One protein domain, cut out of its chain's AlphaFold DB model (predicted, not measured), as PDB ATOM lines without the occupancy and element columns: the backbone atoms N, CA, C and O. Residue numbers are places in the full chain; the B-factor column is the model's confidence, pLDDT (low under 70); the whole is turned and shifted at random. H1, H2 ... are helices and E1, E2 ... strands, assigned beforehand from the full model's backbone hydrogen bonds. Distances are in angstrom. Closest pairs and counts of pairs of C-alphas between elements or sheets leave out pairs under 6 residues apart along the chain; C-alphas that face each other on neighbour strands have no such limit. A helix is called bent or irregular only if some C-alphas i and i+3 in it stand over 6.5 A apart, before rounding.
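This is residues 4 to 116 of the 126 residues of an uncharacterized protein of Crocinitomix sp. MedPE-SWsnd (UniProt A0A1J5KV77). A long two-stranded hairpin of E3 and E4 makes an arm at one end of the domain, and E4 runs on from it into a strongly twisted, branched sheet, where the bent hairpin of E1 and E2 and the strand E6 lie at an angle to the arm. H1 lies beside the strands, near E4 and E6, while H2 and H3 sit at the end of the long axis away from the arm's tip, with residues 88 to 93 sticking out there. The printed part has 113 residues with three named helices and six named strands in the order H1, E1, E2, E3, E4, H2, H3, E5, E6; its class is mixed, helices and strands, and the neighbour strands are antiparallel. The whole is elongated, spanning 54 by 29 by 28 A, and only just loose, close to compact, with a radius of gyration of the C-alphas of 16.3 A.

After residues 4 to 9, H1 takes residues 10 to 20, 15.5 A long, and its C-alpha 10 is at (30.917, -49.771, -28.393). E1 is residues 25 to 36, 17.7 A, and bends by 123 degrees at residue 32. E2 is residues 39 to 48, 19.6 A, and bends by 89 degrees at residue 42. E3, residues 52 to 59, measures 22.7 A. E4, residues 65 to 78, is the longest strand at 39.1 A; it starts with C-alpha 65 at (17.899, -62.339, -19.044). H2 follows at once as residues 79 to 86, 11.0 A; it is irregular, with C-alphas 80 and 83 7.4 A apart. H3 is residues 92 to 96 and E5 is residues 100 to 103. E6, residues 107 to 113, is 17.0 A long and ends with C-alpha 113 at (37.197, -31.181, -33.169).

E4 has three neighbours in staggered pairing. Beside its residues 65 to 73 is E3, its hairpin partner, with N 56 and O 68 2.8 A apart. On the same side of E4, beside residues 76 to 78, is E2, with N 47 and O 77 at 2.8 A. On the other side, beside residues 73 to 76, is E5, with N 74 and O 102 at 2.8 A. E1 and E2 form a hairpin, with N 28 and O 44 at 2.9 A. E6 lies on the other side of E1 from E2, with N 27 and O 111 at 2.9 A. E3, E5 and E6 are edge strands. H1 is on the sheet at a height of 4.8 A, over none of the strands; the closest C-alphas of H1 and E4 are those of Ser 11 and Glu 70, 6.4 A apart. H2 is on the sheet at a height of 7.8 A, over E4, and runs slantwise at 33 degrees on the local plane, but only just. The closest C-alphas of H2 and E2 are those of Cys 46 and Leu 79, 5.0 A apart. H2 and H3 touch, the closest C-alphas being those of Tyr 85 and Arg 95 at 4.8 A. H3 is not on the sheet, and H1 and H2 are apart. In H3 every O i to N i+4 pair is within hydrogen-bond range, against 6 of 7 in H1 and 2 of 4 in H2.

The two C-alphas farthest apart, those of Asn 62 and Asn 89, are separated by 56.1 A. The printed part runs from residue 4 to 116 without a cut, and each link between named elements is tight. The mean pLDDT of the printed part is 85.0, but residues 4 to 16, 19 to 20 and 22 are under 70.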
ATOM      1  N   ASN A   4      32.304 -62.247 -23.319       43.38
ATOM      2  CA  ASN A   4      33.095 -61.070 -22.946       43.38
ATOM      3  C   ASN A   4      33.203 -60.004 -24.055       43.38
ATOM      4  O   ASN A   4      33.454 -58.841 -23.741       43.38
ATOM      5  N   ASP A   5      32.990 -60.359 -25.328       43.31
ATOM      6  CA  ASP A   5      32.959 -59.390 -26.435       43.31
ATOM      7  C   ASP A   5      31.605 -58.664 -26.525       43.31
ATOM      8  O   ASP A   5      31.551 -57.538 -27.018       43.31
ATOM      9  N   LEU A   6      30.523 -59.254 -25.988       44.16
ATOM     10  CA  LEU A   6      29.195 -58.623 -25.942       44.16
ATOM     11  C   LEU A   6      29.138 -57.407 -25.004       44.16
ATOM     12  O   LEU A   6      28.258 -56.551 -25.150       44.16
ATOM     13  N   PHE A   7      30.056 -57.322 -24.033       47.19
ATOM     14  CA  PHE A   7      29.908 -56.379 -22.933       47.19
ATOM     15  C   PHE A   7      30.589 -55.021 -23.100       47.19
ATOM     16  O   PHE A   7      30.139 -54.102 -22.427       47.19
ATOM     17  N   ASN A   8      31.649 -54.819 -23.899       51.97
ATOM     18  CA  ASN A   8      32.489 -53.652 -23.572       51.97
ATOM     19  C   ASN A   8      33.440 -53.088 -24.645       51.97
ATOM     20  O   ASN A   8      34.611 -52.836 -24.362       51.97
ATOM     21  N   LYS A   9      32.964 -52.793 -25.860       51.59
ATOM     22  CA  LYS A   9      33.686 -51.836 -26.727       51.59
ATOM     23  C   LYS A   9      32.812 -50.664 -27.126       51.59
ATOM     24  O   LYS A   9      33.038 -49.589 -26.591       51.59
ATOM     25  N   ASP A  10      31.763 -50.872 -27.911       53.84
ATOM     26  CA  ASP A  10      30.917 -49.771 -28.393       53.84
ATOM     27  C   ASP A  10      30.282 -48.943 -27.262       53.84
ATOM     28  O   ASP A  10      30.414 -47.723 -27.227       53.84
ATOM     29  N   SER A  11      29.672 -49.573 -26.257       55.94
ATOM     30  CA  SER A  11      28.983 -48.837 -25.185       55.94
ATOM     31  C   SER A  11      29.930 -47.995 -24.305       55.94
ATOM     32  O   SER A  11      29.564 -46.894 -23.897       55.94
ATOM     33  N   MET A  12      31.159 -48.462 -24.029       59.25
ATOM     34  CA  MET A  12      32.187 -47.652 -23.341       59.25
ATOM     35  C   MET A  12      32.769 -46.574 -24.259       59.25
ATOM     36  O   MET A  12      32.976 -45.441 -23.840       59.25
ATOM     37  N   PHE A  13      32.973 -46.914 -25.525       61.22
ATOM     38  CA  PHE A  13      33.534 -46.051 -26.553       61.22
ATOM     39  C   PHE A  13      32.682 -44.804 -26.822       61.22
ATOM     40  O   PHE A  13      33.226 -43.714 -26.982       61.22
ATOM     41  N   TRP A  14      31.354 -44.931 -26.798       67.31
ATOM     42  CA  TRP A  14      30.423 -43.808 -26.956       67.31
ATOM     43  C   TRP A  14      30.242 -42.986 -25.670       67.31
ATOM     44  O   TRP A  14      30.047 -41.770 -25.726       67.31
ATOM     45  N   ARG A  15      30.405 -43.620 -24.500       68.94
ATOM     46  CA  ARG A  15      30.487 -42.922 -23.205       68.94
ATOM     47  C   ARG A  15      31.706 -42.011 -23.120       68.94
ATOM     48  O   ARG A  15      31.580 -40.895 -22.628       68.94
ATOM     49  N   GLU A  16      32.845 -42.440 -23.656       66.56
ATOM     50  CA  GLU A  16      34.061 -41.620 -23.722       66.56
ATOM     51  C   GLU A  16      33.881 -40.356 -24.574       66.56
ATOM     52  O   GLU A  16      34.339 -39.290 -24.167       66.56
ATOM     53  N   VAL A  17      33.191 -40.439 -25.719       71.69
ATOM     54  CA  VAL A  17      32.885 -39.271 -26.577       71.69
ATOM     55  C   VAL A  17      32.163 -38.192 -25.771       71.69
ATOM     56  O   VAL A  17      32.573 -37.033 -25.771       71.69
ATOM     57  N   ASN A  18      31.138 -38.595 -25.023       70.44
ATOM     58  CA  ASN A  18      30.321 -37.684 -24.229       70.44
ATOM     59  C   ASN A  18      31.025 -37.199 -22.947       70.44
ATOM     60  O   ASN A  18      30.829 -36.067 -22.525       70.44
ATOM     61  N   ALA A  19      31.871 -38.030 -22.332       69.06
ATOM     62  CA  ALA A  19      32.631 -37.653 -21.139       69.06
ATOM     63  C   ALA A  19      33.781 -36.684 -21.448       69.06
ATOM     64  O   ALA A  19      34.112 -35.840 -20.620       69.06
ATOM     65  N   THR A  20      34.402 -36.812 -22.624       66.00
ATOM     66  CA  THR A  20      35.571 -35.999 -22.978       66.00
ATOM     67  C   THR A  20      35.157 -34.572 -23.324       66.00
ATOM     68  O   THR A  20      35.796 -33.633 -22.857       66.00
ATOM     69  N   LEU A  21      34.093 -34.399 -24.121       70.81
ATOM     70  CA  LEU A  21      33.600 -33.091 -24.563       70.81
ATOM     71  C   LEU A  21      32.082 -33.122 -24.812       70.81
ATOM     72  O   LEU A  21      31.653 -33.159 -25.971       70.81
ATOM     73  N   PRO A  22      31.254 -33.076 -23.752       64.75
ATOM     74  CA  PRO A  22      29.844 -32.768 -23.939       64.75
ATOM     75  C   PRO A  22      29.808 -31.356 -24.539       64.75
ATOM     76  O   PRO A  22      30.486 -30.468 -24.022       64.75
ATOM     77  N   TYR A  23      29.099 -31.133 -25.646       79.62
ATOM     78  CA  TYR A  23      29.098 -29.846 -26.369       79.62
ATOM     79  C   TYR A  23      30.341 -29.558 -27.233       79.62
ATOM     80  O   TYR A  23      30.646 -28.400 -27.528       79.62
ATOM     81  N   GLY A  24      31.066 -30.600 -27.653       84.56
ATOM     82  CA  GLY A  24      32.137 -30.480 -28.644       84.56
ATOM     83  C   GLY A  24      31.621 -30.261 -30.072       84.56
ATOM     84  O   GLY A  24      30.589 -30.806 -30.472       84.56
ATOM     85  N   LEU A  25      32.392 -29.517 -30.874       91.44
ATOM     86  CA  LEU A  25      32.193 -29.477 -32.324       91.44
ATOM     87  C   LEU A  25      32.475 -30.862 -32.893       91.44
ATOM     88  O   LEU A  25      33.501 -31.466 -32.585       91.44
ATOM     89  N   ALA A  26      31.578 -31.358 -33.728       92.50
ATOM     90  CA  ALA A  26      31.649 -32.705 -34.239       92.50
ATOM     91  C   ALA A  26      31.288 -32.793 -35.715       92.50
ATOM     92  O   ALA A  26      30.509 -32.007 -36.252       92.50
ATOM     93  N   GLU A  27      31.854 -33.813 -36.335       94.00
ATOM     94  CA  GLU A  27      31.507 -34.296 -37.658       94.00
ATOM     95  C   GLU A  27      31.020 -35.735 -37.504       94.00
ATOM     96  O   GLU A  27      31.753 -36.593 -37.000       94.00
ATOM     97  N   ILE A  28      29.769 -35.982 -37.882       93.81
ATOM     98  CA  ILE A  28      29.144 -37.302 -37.828       93.81
ATOM     99  C   ILE A  28      29.022 -37.836 -39.247       93.81
ATOM    100  O   ILE A  28      28.370 -37.216 -40.082       93.81
ATOM    101  N   GLU A  29      29.615 -38.994 -39.511       95.50
ATOM    102  CA  GLU A  29      29.395 -39.744 -40.746       95.50
ATOM    103  C   GLU A  29      28.264 -40.752 -40.545       95.50
ATOM    104  O   GLU A  29      28.213 -41.451 -39.526       95.50
ATOM    105  N   LEU A  30      27.389 -40.860 -41.541       94.56
ATOM    106  CA  LEU A  30      26.253 -41.777 -41.548       94.56
ATOM    107  C   LEU A  30      26.534 -43.005 -42.422       94.56
ATOM    108  O   LEU A  30      27.343 -42.949 -43.354       94.56
ATOM    109  N   TYR A  31      25.865 -44.122 -42.129       92.19
ATOM    110  CA  TYR A  31      25.868 -45.282 -43.029       92.19
ATOM    111  C   TYR A  31      25.099 -44.997 -44.320       92.19
ATOM    112  O   TYR A  31      25.571 -45.341 -45.403       92.19
ATOM    113  N   GLU A  32      23.951 -44.334 -44.199       92.44
ATOM    114  CA  GLU A  32      23.087 -43.936 -45.306       92.44
ATOM    115  C   GLU A  32      22.835 -42.428 -45.257       92.44
ATOM    116  O   GLU A  32      22.955 -41.797 -44.209       92.44
ATOM    117  N   ALA A  33      22.528 -41.829 -46.407       91.25
ATOM    118  CA  ALA A  33      22.226 -40.407 -46.448       91.25
ATOM    119  C   ALA A  33      20.881 -40.129 -45.762       91.25
ATOM    120  O   ALA A  33      19.886 -40.794 -46.051       91.25
ATOM    121  N   GLU A  34      20.842 -39.118 -44.899       89.94
ATOM    122  CA  GLU A  34      19.639 -38.720 -44.174       89.94
ATOM    123  C   GLU A  34      19.173 -37.334 -44.626       89.94
ATOM    124  O   GLU A  34      19.980 -36.456 -44.942       89.94
ATOM    125  N   MET A  35      17.853 -37.137 -44.682       90.50
ATOM    126  CA  MET A  35      17.263 -35.850 -45.047       90.50
ATOM    127  C   MET A  35      17.292 -34.905 -43.851       90.50
ATOM    128  O   MET A  35      16.415 -34.929 -42.988       90.50
ATOM    129  N   VAL A  36      18.277 -34.017 -43.837       87.38
ATOM    130  CA  VAL A  36      18.425 -32.969 -42.835       87.38
ATOM    131  C   VAL A  36      18.028 -31.648 -43.480       87.38
ATOM    132  O   VAL A  36      18.699 -31.139 -44.369       87.38
ATOM    133  N   ARG A  37      16.894 -31.083 -43.048       83.62
ATOM    134  CA  ARG A  37      16.376 -29.782 -43.533       83.62
ATOM    135  C   ARG A  37      16.155 -29.687 -45.044       83.62
ATOM    136  O   ARG A  37      16.277 -28.616 -45.627       83.62
ATOM    137  N   GLY A  38      15.766 -30.796 -45.666       87.25
ATOM    138  CA  GLY A  38      15.528 -30.840 -47.109       87.25
ATOM    139  C   GLY A  38      16.783 -31.120 -47.933       87.25
ATOM    140  O   GLY A  38      16.672 -31.251 -49.149       87.25
ATOM    141  N   GLU A  39      17.944 -31.266 -47.294       90.31
ATOM    142  CA  GLU A  39      19.186 -31.679 -47.937       90.31
ATOM    143  C   GLU A  39      19.522 -33.119 -47.548       90.31
ATOM    144  O   GLU A  39      19.402 -33.515 -46.390       90.31
ATOM    145  N   SER A  40      19.937 -33.915 -48.532       93.75
ATOM    146  CA  SER A  40      20.415 -35.276 -48.297       93.75
ATOM    147  C   SER A  40      21.886 -35.218 -47.898       93.75
ATOM    148  O   SER A  40      22.726 -34.780 -48.688       93.75
ATOM    149  N   MET A  41      22.195 -35.624 -46.667       93.19
ATOM    150  CA  MET A  41      23.537 -35.518 -46.098       93.19
ATOM    151  C   MET A  41      24.042 -36.886 -45.642       93.19
ATOM    152  O   MET A  41      23.344 -37.620 -44.953       93.19
ATOM    153  N   THR A  42      25.288 -37.212 -45.984       95.19
ATOM    154  CA  THR A  42      26.026 -38.370 -45.438       95.19
ATOM    155  C   THR A  42      26.987 -37.969 -44.319       95.19
ATOM    156  O   THR A  42      27.535 -38.825 -43.621       95.19
ATOM    157  N   THR A  43      27.214 -36.666 -44.152       95.50
ATOM    158  CA  THR A  43      28.077 -36.095 -43.123       95.50
ATOM    159  C   THR A  43      27.411 -34.865 -42.527       95.50
ATOM    160  O   THR A  43      27.005 -33.961 -43.257       95.50
ATOM    161  N   ILE A  44      27.311 -34.825 -41.201       94.81
ATOM    162  CA  ILE A  44      26.669 -33.744 -40.453       94.81
ATOM    163  C   ILE A  44      27.727 -33.040 -39.606       94.81
ATOM    164  O   ILE A  44      28.364 -33.659 -38.758       94.81
ATOM    165  N   ASN A  45      27.884 -31.733 -39.818       94.06
ATOM    166  CA  ASN A  45      28.700 -30.872 -38.964       94.06
ATOM    167  C   ASN A  45      27.808 -30.208 -37.913       94.06
ATOM    168  O   ASN A  45      26.852 -29.500 -38.249       94.06
ATOM    169  N   CYS A  46      28.110 -30.432 -36.641       93.38
ATOM    170  CA  CYS A  46      27.232 -30.042 -35.545       93.38
ATOM    171  C   CYS A  46      27.988 -29.748 -34.252       93.38
ATOM    172  O   CYS A  46      29.170 -30.040 -34.112       93.38
ATOM    173  N   ASN A  47      27.270 -29.200 -33.283       92.38
ATOM    174  CA  ASN A  47      27.623 -29.283 -31.881       92.38
ATOM    175  C   ASN A  47      26.900 -30.494 -31.263       92.38
ATOM    176  O   ASN A  47      25.675 -30.600 -31.376       92.38
ATOM    177  N   LEU A  48      27.650 -31.418 -30.663       90.56
ATOM    178  CA  LEU A  48      27.099 -32.620 -30.034       90.56
ATOM    179  C   LEU A  48      26.524 -32.308 -28.660       90.56
ATOM    180  O   LEU A  48      27.187 -31.709 -27.824       90.56
ATOM    181  N   LEU A  49      25.326 -32.798 -28.375       90.12
ATOM    182  CA  LEU A  49      24.785 -32.794 -27.022       90.12
ATOM    183  C   LEU A  49      25.029 -34.160 -26.362       90.12
ATOM    184  O   LEU A  49      25.391 -35.126 -27.044       90.12
ATOM    185  N   PRO A  50      24.815 -34.272 -25.041       88.00
ATOM    186  CA  PRO A  50      24.851 -35.562 -24.379       88.00
ATOM    187  C   PRO A  50      23.898 -36.568 -25.023       88.00
ATOM    188  O   PRO A  50      22.738 -36.245 -25.278       88.00
ATOM    189  N   PHE A  51      24.398 -37.781 -25.284       87.94
ATOM    190  CA  PHE A  51      23.585 -38.843 -25.874       87.94
ATOM    191  C   PHE A  51      22.414 -39.221 -24.965       87.94
ATOM    192  O   PHE A  51      22.479 -39.094 -23.740       87.94
ATOM    193  N   GLU A  52      21.365 -39.747 -25.583       88.88
ATOM    194  CA  GLU A  52      20.254 -40.375 -24.876       88.88
ATOM    195  C   GLU A  52      20.534 -41.875 -24.766       88.88
ATOM    196  O   GLU A  52      20.934 -42.504 -25.751       88.88
ATOM    197  N   ASP A  53      20.340 -42.453 -23.582       87.88
ATOM    198  CA  ASP A  53      20.454 -43.891 -23.356       87.88
ATOM    199  C   ASP A  53      19.112 -44.539 -23.018       87.88
ATOM    200  O   ASP A  53      18.114 -43.882 -22.711       87.88
ATOM    201  N   GLU A  54      19.078 -45.862 -23.136       87.38
ATOM    202  CA  GLU A  54      17.953 -46.678 -22.708       87.38
ATOM    203  C   GLU A  54      18.426 -47.994 -22.093       87.38
ATOM    204  O   GLU A  54      19.546 -48.453 -22.327       87.38
ATOM    205  N   LYS A  55      17.579 -48.595 -21.251       87.88
ATOM    206  CA  LYS A  55      17.825 -49.925 -20.688       87.88
ATOM    207  C   LYS A  55      17.146 -50.956 -21.575       87.88
ATOM    208  O   LYS A  55      15.924 -50.945 -21.686       87.88
ATOM    209  N   VAL A  56      17.941 -51.842 -22.154       84.62
ATOM    210  CA  VAL A  56      17.482 -52.939 -23.002       84.62
ATOM    211  C   VAL A  56      17.666 -54.247 -22.241       84.62
ATOM    212  O   VAL A  56      18.709 -54.473 -21.621       84.62
ATOM    213  N   GLU A  57      16.631 -55.084 -22.250       87.50
ATOM    214  CA  GLU A  57      16.681 -56.444 -21.717       87.50
ATOM    215  C   GLU A  57      17.065 -57.413 -22.833       87.50
ATOM    216  O   GLU A  57      16.443 -57.426 -23.894       87.50
ATOM    217  N   TYR A  58      18.103 -58.207 -22.589       83.94
ATOM    218  CA  TYR A  58      18.568 -59.245 -23.500       83.94
ATOM    219  C   TYR A  58      18.243 -60.606 -22.910       83.94
ATOM    220  O   TYR A  58      18.671 -60.920 -21.798       83.94
ATOM    221  N   GLU A  59      17.513 -61.414 -23.671       87.88
ATOM    222  CA  GLU A  59      17.282 -62.818 -23.355       87.88
ATOM    223  C   GLU A  59      18.505 -63.649 -23.760       87.88
ATOM    224  O   GLU A  59      19.085 -63.474 -24.833       87.88
ATOM    225  N   MET A  60      18.918 -64.550 -22.876       83.62
ATOM    226  CA  MET A  60      19.997 -65.502 -23.099       83.62
ATOM    227  C   MET A  60      19.420 -66.827 -23.603       83.62
ATOM    228  O   MET A  60      18.360 -67.269 -23.161       83.62
ATOM    229  N   GLU A  61      20.164 -67.528 -24.462       79.44
ATOM    230  CA  GLU A  61      19.745 -68.824 -25.026       79.44
ATOM    231  C   GLU A  61      19.494 -69.910 -23.959       79.44
ATOM    232  O   GLU A  61      18.778 -70.877 -24.206       79.44
ATOM    233  N   ASN A  62      20.050 -69.749 -22.754       85.69
ATOM    234  CA  ASN A  62      19.868 -70.657 -21.618       85.69
ATOM    235  C   ASN A  62      18.649 -70.324 -20.728       85.69
ATOM    236  O   ASN A  62      18.479 -70.954 -19.684       85.69
ATOM    237  N   GLY A  63      17.810 -69.355 -21.115       80.56
ATOM    238  CA  GLY A  63      16.597 -68.974 -20.383       80.56
ATOM    239  C   GLY A  63      16.796 -67.930 -19.277       80.56
ATOM    240  O   GLY A  63      15.878 -67.709 -18.490       80.56
ATOM    241  N   GLY A  64      17.972 -67.298 -19.190       86.06
ATOM    242  CA  GLY A  64      18.198 -66.103 -18.367       86.06
ATOM    243  C   GLY A  64      17.925 -64.802 -19.129       86.06
ATOM    244  O   GLY A  64      17.828 -64.805 -20.352       86.06
ATOM    245  N   SER A  65      17.853 -63.671 -18.427       86.69
ATOM    246  CA  SER A  65      17.899 -62.339 -19.044       86.69
ATOM    247  C   SER A  65      18.858 -61.420 -18.290       86.69
ATOM    248  O   SER A  65      19.182 -61.653 -17.120       86.69
ATOM    249  N   PHE A  66      19.349 -60.377 -18.958       85.81
ATOM    250  CA  PHE A  66      20.100 -59.308 -18.305       85.81
ATOM    251  C   PHE A  66      19.760 -57.938 -18.888       85.81
ATOM    252  O   PHE A  66      19.460 -57.796 -20.071       85.81
ATOM    253  N   LEU A  67      19.844 -56.911 -18.041       84.56
ATOM    254  CA  LEU A  67      19.650 -55.520 -18.437       84.56
ATOM    255  C   LEU A  67      20.985 -54.874 -18.795       84.56
ATOM    256  O   LEU A  67      21.949 -54.950 -18.029       84.56
ATOM    257  N   LYS A  68      21.013 -54.157 -19.915       82.88
ATOM    258  CA  LYS A  68      22.162 -53.369 -20.364       82.88
ATOM    259  C   LYS A  68      21.716 -51.966 -20.757       82.88
ATOM    260  O   LYS A  68      20.637 -51.774 -21.303       82.88
ATOM    261  N   THR A  69      22.550 -50.974 -20.458       82.44
ATOM    262  CA  THR A  69      22.336 -49.598 -20.920       82.44
ATOM    263  C   THR A  69      22.977 -49.413 -22.287       82.44
ATOM    264  O   THR A  69      24.190 -49.587 -22.424       82.44
ATOM    265  N   GLU A  70      22.176 -49.025 -23.271       82.06
ATOM    266  CA  GLU A  70      22.596 -48.808 -24.653       82.06
ATOM    267  C   GLU A  70      22.366 -47.356 -25.077       82.06
ATOM    268  O   GLU A  70      21.504 -46.669 -24.534       82.06
ATOM    269  N   VAL A  71      23.156 -46.877 -26.041       84.38
ATOM    270  CA  VAL A  71      22.968 -45.538 -26.611       84.38
ATOM    271  C   VAL A  71      21.813 -45.594 -27.601       84.38
ATOM    272  O   VAL A  71      21.877 -46.316 -28.594       84.38
ATOM    273  N   LYS A  72      20.784 -44.792 -27.347       87.62
ATOM    274  CA  LYS A  72      19.579 -44.700 -28.167       87.62
ATOM    275  C   LYS A  72      19.764 -43.721 -29.322       87.62
ATOM    276  O   LYS A  72      19.553 -44.056 -30.490       87.62
ATOM    277  N   SER A  73      20.158 -42.491 -29.002       90.38
ATOM    278  CA  SER A  73      20.254 -41.405 -29.977       90.38
ATOM    279  C   SER A  73      21.395 -40.443 -29.652       90.38
ATOM    280  O   SER A  73      21.852 -40.355 -28.510       90.38
ATOM    281  N   TRP A  74      21.835 -39.715 -30.676       90.19
ATOM    282  CA  TRP A  74      22.791 -38.619 -30.595       90.19
ATOM    283  C   TRP A  74      22.071 -37.299 -30.863       90.19
ATOM    284  O   TRP A  74      21.845 -36.946 -32.027       90.19
ATOM    285  N   PRO A  75      21.685 -36.564 -29.807       92.38
ATOM    286  CA  PRO A  75      21.134 -35.238 -29.966       92.38
ATOM    287  C   PRO A  75      22.240 -34.266 -30.389       92.38
ATOM    288  O   PRO A  75      23.363 -34.303 -29.883       92.38
ATOM    289  N   LEU A  76      21.925 -33.399 -31.340       93.75
ATOM    290  CA  LEU A  76      22.878 -32.482 -31.947       93.75
ATOM    291  C   LEU A  76      22.206 -31.186 -32.387       93.75
ATOM    292  O   LEU A  76      21.003 -31.138 -32.646       93.75
ATOM    293  N   VAL A  77      23.012 -30.136 -32.507       94.19
ATOM    294  CA  VAL A  77      22.602 -28.839 -33.055       94.19
ATOM    295  C   VAL A  77      23.485 -28.532 -34.253       94.19
ATOM    296  O   VAL A  77      24.709 -28.552 -34.140       94.19
ATOM    297  N   LEU A  78      22.892 -28.257 -35.415       94.06
ATOM    298  CA  LEU A  78      23.668 -27.867 -36.595       94.06
ATOM    299  C   LEU A  78      24.432 -26.574 -36.316       94.06
ATOM    300  O   LEU A  78      23.934 -25.685 -35.626       94.06
ATOM    301  N   LEU A  79      25.627 -26.434 -36.894       91.88
ATOM    302  CA  LEU A  79      26.444 -25.232 -36.683       91.88
ATOM    303  C   LEU A  79      25.718 -23.945 -37.104       91.88
ATOM    304  O   LEU A  79      25.909 -22.904 -36.486       91.88
ATOM    305  N   THR A  80      24.833 -24.034 -38.097       92.69
ATOM    306  CA  THR A  80      24.005 -22.920 -38.575       92.69
ATOM    307  C   THR A  80      22.931 -22.469 -37.581       92.69
ATOM    308  O   THR A  80      22.451 -21.346 -37.691       92.69
ATOM    309  N   ASP A  81      22.555 -23.293 -36.597       93.00
ATOM    310  CA  ASP A  81      21.600 -22.921 -35.542       93.00
ATOM    311  C   ASP A  81      22.250 -22.701 -34.185       93.00
ATOM    312  O   ASP A  81      21.547 -22.363 -33.231       93.00
ATOM    313  N   LEU A  82      23.561 -22.915 -34.069       91.12
ATOM    314  CA  LEU A  82      24.239 -22.899 -32.781       91.12
ATOM    315  C   LEU A  82      24.063 -21.553 -32.068       91.12
ATOM    316  O   LEU A  82      23.736 -21.530 -30.886       91.12
ATOM    317  N   GLU A  83      24.178 -20.437 -32.791       93.38
ATOM    318  CA  GLU A  83      23.956 -19.099 -32.225       93.38
ATOM    319  C   GLU A  83      22.526 -18.920 -31.697       93.38
ATOM    320  O   GLU A  83      22.321 -18.377 -30.611       93.38
ATOM    321  N   PHE A  84      21.526 -19.422 -32.430       94.56
ATOM    322  CA  PHE A  84      20.130 -19.368 -31.998       94.56
ATOM    323  C   PHE A  84      19.896 -20.245 -30.762       94.56
ATOM    324  O   PHE A  84      19.240 -19.821 -29.811       94.56
ATOM    325  N   TYR A  85      20.442 -21.461 -30.761       92.75
ATOM    326  CA  TYR A  85      20.335 -22.402 -29.650       92.75
ATOM    327  C   TYR A  85      21.024 -21.886 -28.378       92.75
ATOM    328  O   TYR A  85      20.509 -22.065 -27.279       92.75
ATOM    329  N   SER A  86      22.168 -21.214 -28.502       91.38
ATOM    330  CA  SER A  86      22.923 -20.702 -27.352       91.38
ATOM    331  C   SER A  86      22.392 -19.376 -26.793       91.38
ATOM    332  O   SER A  86      22.790 -18.982 -25.700       91.38
ATOM    333  N   ASN A  87      21.493 -18.684 -27.497       93.94
ATOM    334  CA  ASN A  87      20.945 -17.408 -27.039       93.94
ATOM    335  C   ASN A  87      19.844 -17.611 -25.980       93.94
ATOM    336  O   ASN A  87      18.736 -18.044 -26.291       93.94
ATOM    337  N   GLU A  88      20.127 -17.242 -24.729       93.25
ATOM    338  CA  GLU A  88      19.199 -17.384 -23.595       93.25
ATOM    339  C   GLU A  88      17.944 -16.506 -23.689       93.25
ATOM    340  O   GLU A  88      16.960 -16.780 -23.002       93.25
ATOM    341  N   ASN A  89      17.937 -15.494 -24.564       96.19
ATOM    342  CA  ASN A  89      16.735 -14.701 -24.836       96.19
ATOM    343  C   ASN A  89      15.686 -15.490 -25.638       96.19
ATOM    344  O   ASN A  89      14.509 -15.129 -25.625       96.19
ATOM    345  N   ASN A  90      16.093 -16.558 -26.332       94.81
ATOM    346  CA  ASN A  90      15.169 -17.448 -27.022       94.81
ATOM    347  C   ASN A  90      14.496 -18.390 -26.020       94.81
ATOM    348  O   ASN A  90      15.131 -18.922 -25.097       94.81
ATOM    349  N   SER A  91      13.202 -18.649 -26.226       96.38
ATOM    350  CA  SER A  91      12.456 -19.546 -25.350       96.38
ATOM    351  C   SER A  91      13.082 -20.943 -25.348       96.38
ATOM    352  O   SER A  91      13.664 -21.395 -26.337       96.38
ATOM    353  N   LYS A  92      12.971 -21.659 -24.225       93.81
ATOM    354  CA  LYS A  92      13.474 -23.034 -24.145       93.81
ATOM    355  C   LYS A  92      12.833 -23.933 -25.209       93.81
ATOM    356  O   LYS A  92      13.537 -24.722 -25.819       93.81
ATOM    357  N   ALA A  93      11.536 -23.764 -25.469       94.94
ATOM    358  CA  ALA A  93      10.827 -24.533 -26.488       94.94
ATOM    359  C   ALA A  93      11.413 -24.308 -27.894       94.94
ATOM    360  O   ALA A  93      11.640 -25.272 -28.621       94.94
ATOM    361  N   ASP A  94      11.727 -23.058 -28.250       94.69
ATOM    362  CA  ASP A  94      12.310 -22.736 -29.559       94.69
ATOM    363  C   ASP A  94      13.738 -23.265 -29.694       94.69
ATOM    364  O   ASP A  94      14.134 -23.738 -30.760       94.69
ATOM    365  N   ARG A  95      14.519 -23.208 -28.609       93.81
ATOM    366  CA  ARG A  95      15.865 -23.788 -28.571       93.81
ATOM    367  C   ARG A  95      15.816 -25.308 -28.701       93.81
ATOM    368  O   ARG A  95      16.526 -25.868 -29.531       93.81
ATOM    369  N   ASP A  96      14.936 -25.969 -27.957       92.88
ATOM    370  CA  ASP A  96      14.773 -27.426 -27.996       92.88
ATOM    371  C   ASP A  96      14.293 -27.908 -29.381       92.88
ATOM    372  O   ASP A  96      14.688 -28.984 -29.827       92.88
ATOM    373  N   ALA A  97      13.533 -27.088 -30.119       92.94
ATOM    374  CA  ALA A  97      13.132 -27.371 -31.500       92.94
ATOM    375  C   ALA A  97      14.303 -27.373 -32.507       92.94
ATOM    376  O   ALA A  97      14.159 -27.879 -33.621       92.94
ATOM    377  N   LYS A  98      15.471 -26.822 -32.142       93.94
ATOM    378  CA  LYS A  98      16.696 -26.886 -32.959       93.94
ATOM    379  C   LYS A  98      17.504 -28.161 -32.748       93.94
ATOM    380  O   LYS A  98      18.432 -28.409 -33.517       93.94
ATOM    381  N   VAL A  99      17.159 -28.962 -31.743       94.38
ATOM    382  CA  VAL A  99      17.856 -30.209 -31.438       94.38
ATOM    383  C   VAL A  99      17.371 -31.314 -32.371       94.38
ATOM    384  O   VAL A  99      16.225 -31.760 -32.294       94.38
ATOM    385  N   LEU A 100      18.267 -31.788 -33.232       93.50
ATOM    386  CA  LEU A 100      18.060 -32.977 -34.052       93.50
ATOM    387  C   LEU A 100      18.502 -34.208 -33.268       93.50
ATOM    388  O   LEU A 100      19.494 -34.153 -32.549       93.50
ATOM    389  N   ARG A 101      17.781 -35.319 -33.404       93.69
ATOM    390  CA  ARG A 101      18.123 -36.589 -32.755       93.69
ATOM    391  C   ARG A 101      18.432 -37.619 -33.814       93.69
ATOM    392  O   ARG A 101      17.525 -38.102 -34.483       93.69
ATOM    393  N   LEU A 102      19.709 -37.947 -33.937       91.81
ATOM    394  CA  LEU A 102      20.168 -38.956 -34.872       91.81
ATOM    395  C   LEU A 102      20.138 -40.335 -34.196       91.81
ATOM    396  O   LEU A 102      20.764 -40.497 -33.143       91.81
ATOM    397  N   PRO A 103      19.441 -41.343 -34.746       90.88
ATOM    398  CA  PRO A 103      19.456 -42.687 -34.184       90.88
ATOM    399  C   PRO A 103      20.877 -43.251 -34.139       90.88
ATOM    400  O   PRO A 103      21.613 -43.187 -35.125       90.88
ATOM    401  N   HIS A 104      21.266 -43.869 -33.021       87.31
ATOM    402  CA  HIS A 104      22.621 -44.416 -32.884       87.31
ATOM    403  C   HIS A 104      22.955 -45.477 -33.951       87.31
ATOM    404  O   HIS A 104      24.109 -45.641 -34.348       87.31
ATOM    405  N   VAL A 105      21.940 -46.174 -34.464       87.31
ATOM    406  CA  VAL A 105      22.082 -47.165 -35.538       87.31
ATOM    407  C   VAL A 105      22.554 -46.569 -36.867       87.31
ATOM    408  O   VAL A 105      23.222 -47.272 -37.616       87.31
ATOM    409  N   GLN A 106      22.275 -45.288 -37.135       90.12
ATOM    410  CA  GLN A 106      22.665 -44.605 -38.378       90.12
ATOM    411  C   GLN A 106      24.100 -44.064 -38.343       90.12
ATOM    412  O   GLN A 106      24.690 -43.782 -39.385       90.12
ATOM    413  N   VAL A 107      24.681 -43.934 -37.149       89.88
ATOM    414  CA  VAL A 107      26.016 -43.364 -36.955       89.88
ATOM    415  C   VAL A 107      27.090 -44.368 -37.360       89.88
ATOM    416  O   VAL A 107      27.257 -45.407 -36.720       89.88
ATOM    417  N   LYS A 108      27.873 -44.008 -38.377       91.75
ATOM    418  CA  LYS A 108      29.063 -44.742 -38.813       91.75
ATOM    419  C   LYS A 108      30.312 -44.275 -38.071       91.75
ATOM    420  O   LYS A 108      31.125 -45.094 -37.640       91.75
ATOM    421  N   SER A 109      30.498 -42.967 -37.920       91.62
ATOM    422  CA  SER A 109      31.614 -42.424 -37.146       91.62
ATOM    423  C   SER A 109      31.303 -41.048 -36.564       91.62
ATOM    424  O   SER A 109      30.453 -40.325 -37.078       91.62
ATOM    425  N   ILE A 110      31.986 -40.698 -35.476       91.56
ATOM    426  CA  ILE A 110      31.960 -39.376 -34.852       91.56
ATOM    427  C   ILE A 110      33.400 -38.888 -34.706       91.56
ATOM    428  O   ILE A 110      34.255 -39.580 -34.147       91.56
ATOM    429  N   THR A 111      33.660 -37.674 -35.177       91.62
ATOM    430  CA  THR A 111      34.932 -36.974 -34.997       91.62
ATOM    431  C   THR A 111      34.691 -35.685 -34.223       91.62
ATOM    432  O   THR A 111      34.028 -34.795 -34.738       91.62
ATOM    433  N   ILE A 112      35.244 -35.559 -33.014       89.75
ATOM    434  CA  ILE A 112      35.212 -34.325 -32.221       89.75
ATOM    435  C   ILE A 112      36.429 -33.469 -32.572       89.75
ATOM    436  O   ILE A 112      37.564 -33.959 -32.584       89.75
ATOM    437  N   LYS A 113      36.191 -32.185 -32.825       88.81
ATOM    438  CA  LYS A 113      37.197 -31.181 -33.169       88.81
ATOM    439  C   LYS A 113      37.183 -30.038 -32.150       88.81
ATOM    440  O   LYS A 113      36.156 -29.746 -31.539       88.81
ATOM    441  N   ASP A 114      38.326 -29.388 -31.966       85.56
ATOM    442  CA  ASP A 114      38.405 -28.124 -31.233       85.56
ATOM    443  C   ASP A 114      37.945 -26.934 -32.100       85.56
ATOM    444  O   ASP A 114      37.614 -27.078 -33.280       85.56
ATOM    445  N   SER A 115      37.956 -25.725 -31.531       82.56
ATOM    446  CA  SER A 115      37.595 -24.490 -32.243       82.56
ATOM    447  C   SER A 115      38.551 -24.107 -33.382       82.56
ATOM    448  O   SER A 115      38.221 -23.240 -34.187       82.56
ATOM    449  N   LYS A 116      39.724 -24.744 -33.473       85.06
ATOM    450  CA  LYS A 116      40.711 -24.572 -34.548       85.06
ATOM    451  C   LYS A 116      40.608 -25.678 -35.607       85.06
ATOM    452  O   LYS A 116      41.389 -25.674 -36.556       85.06
TER     453      LYS A 116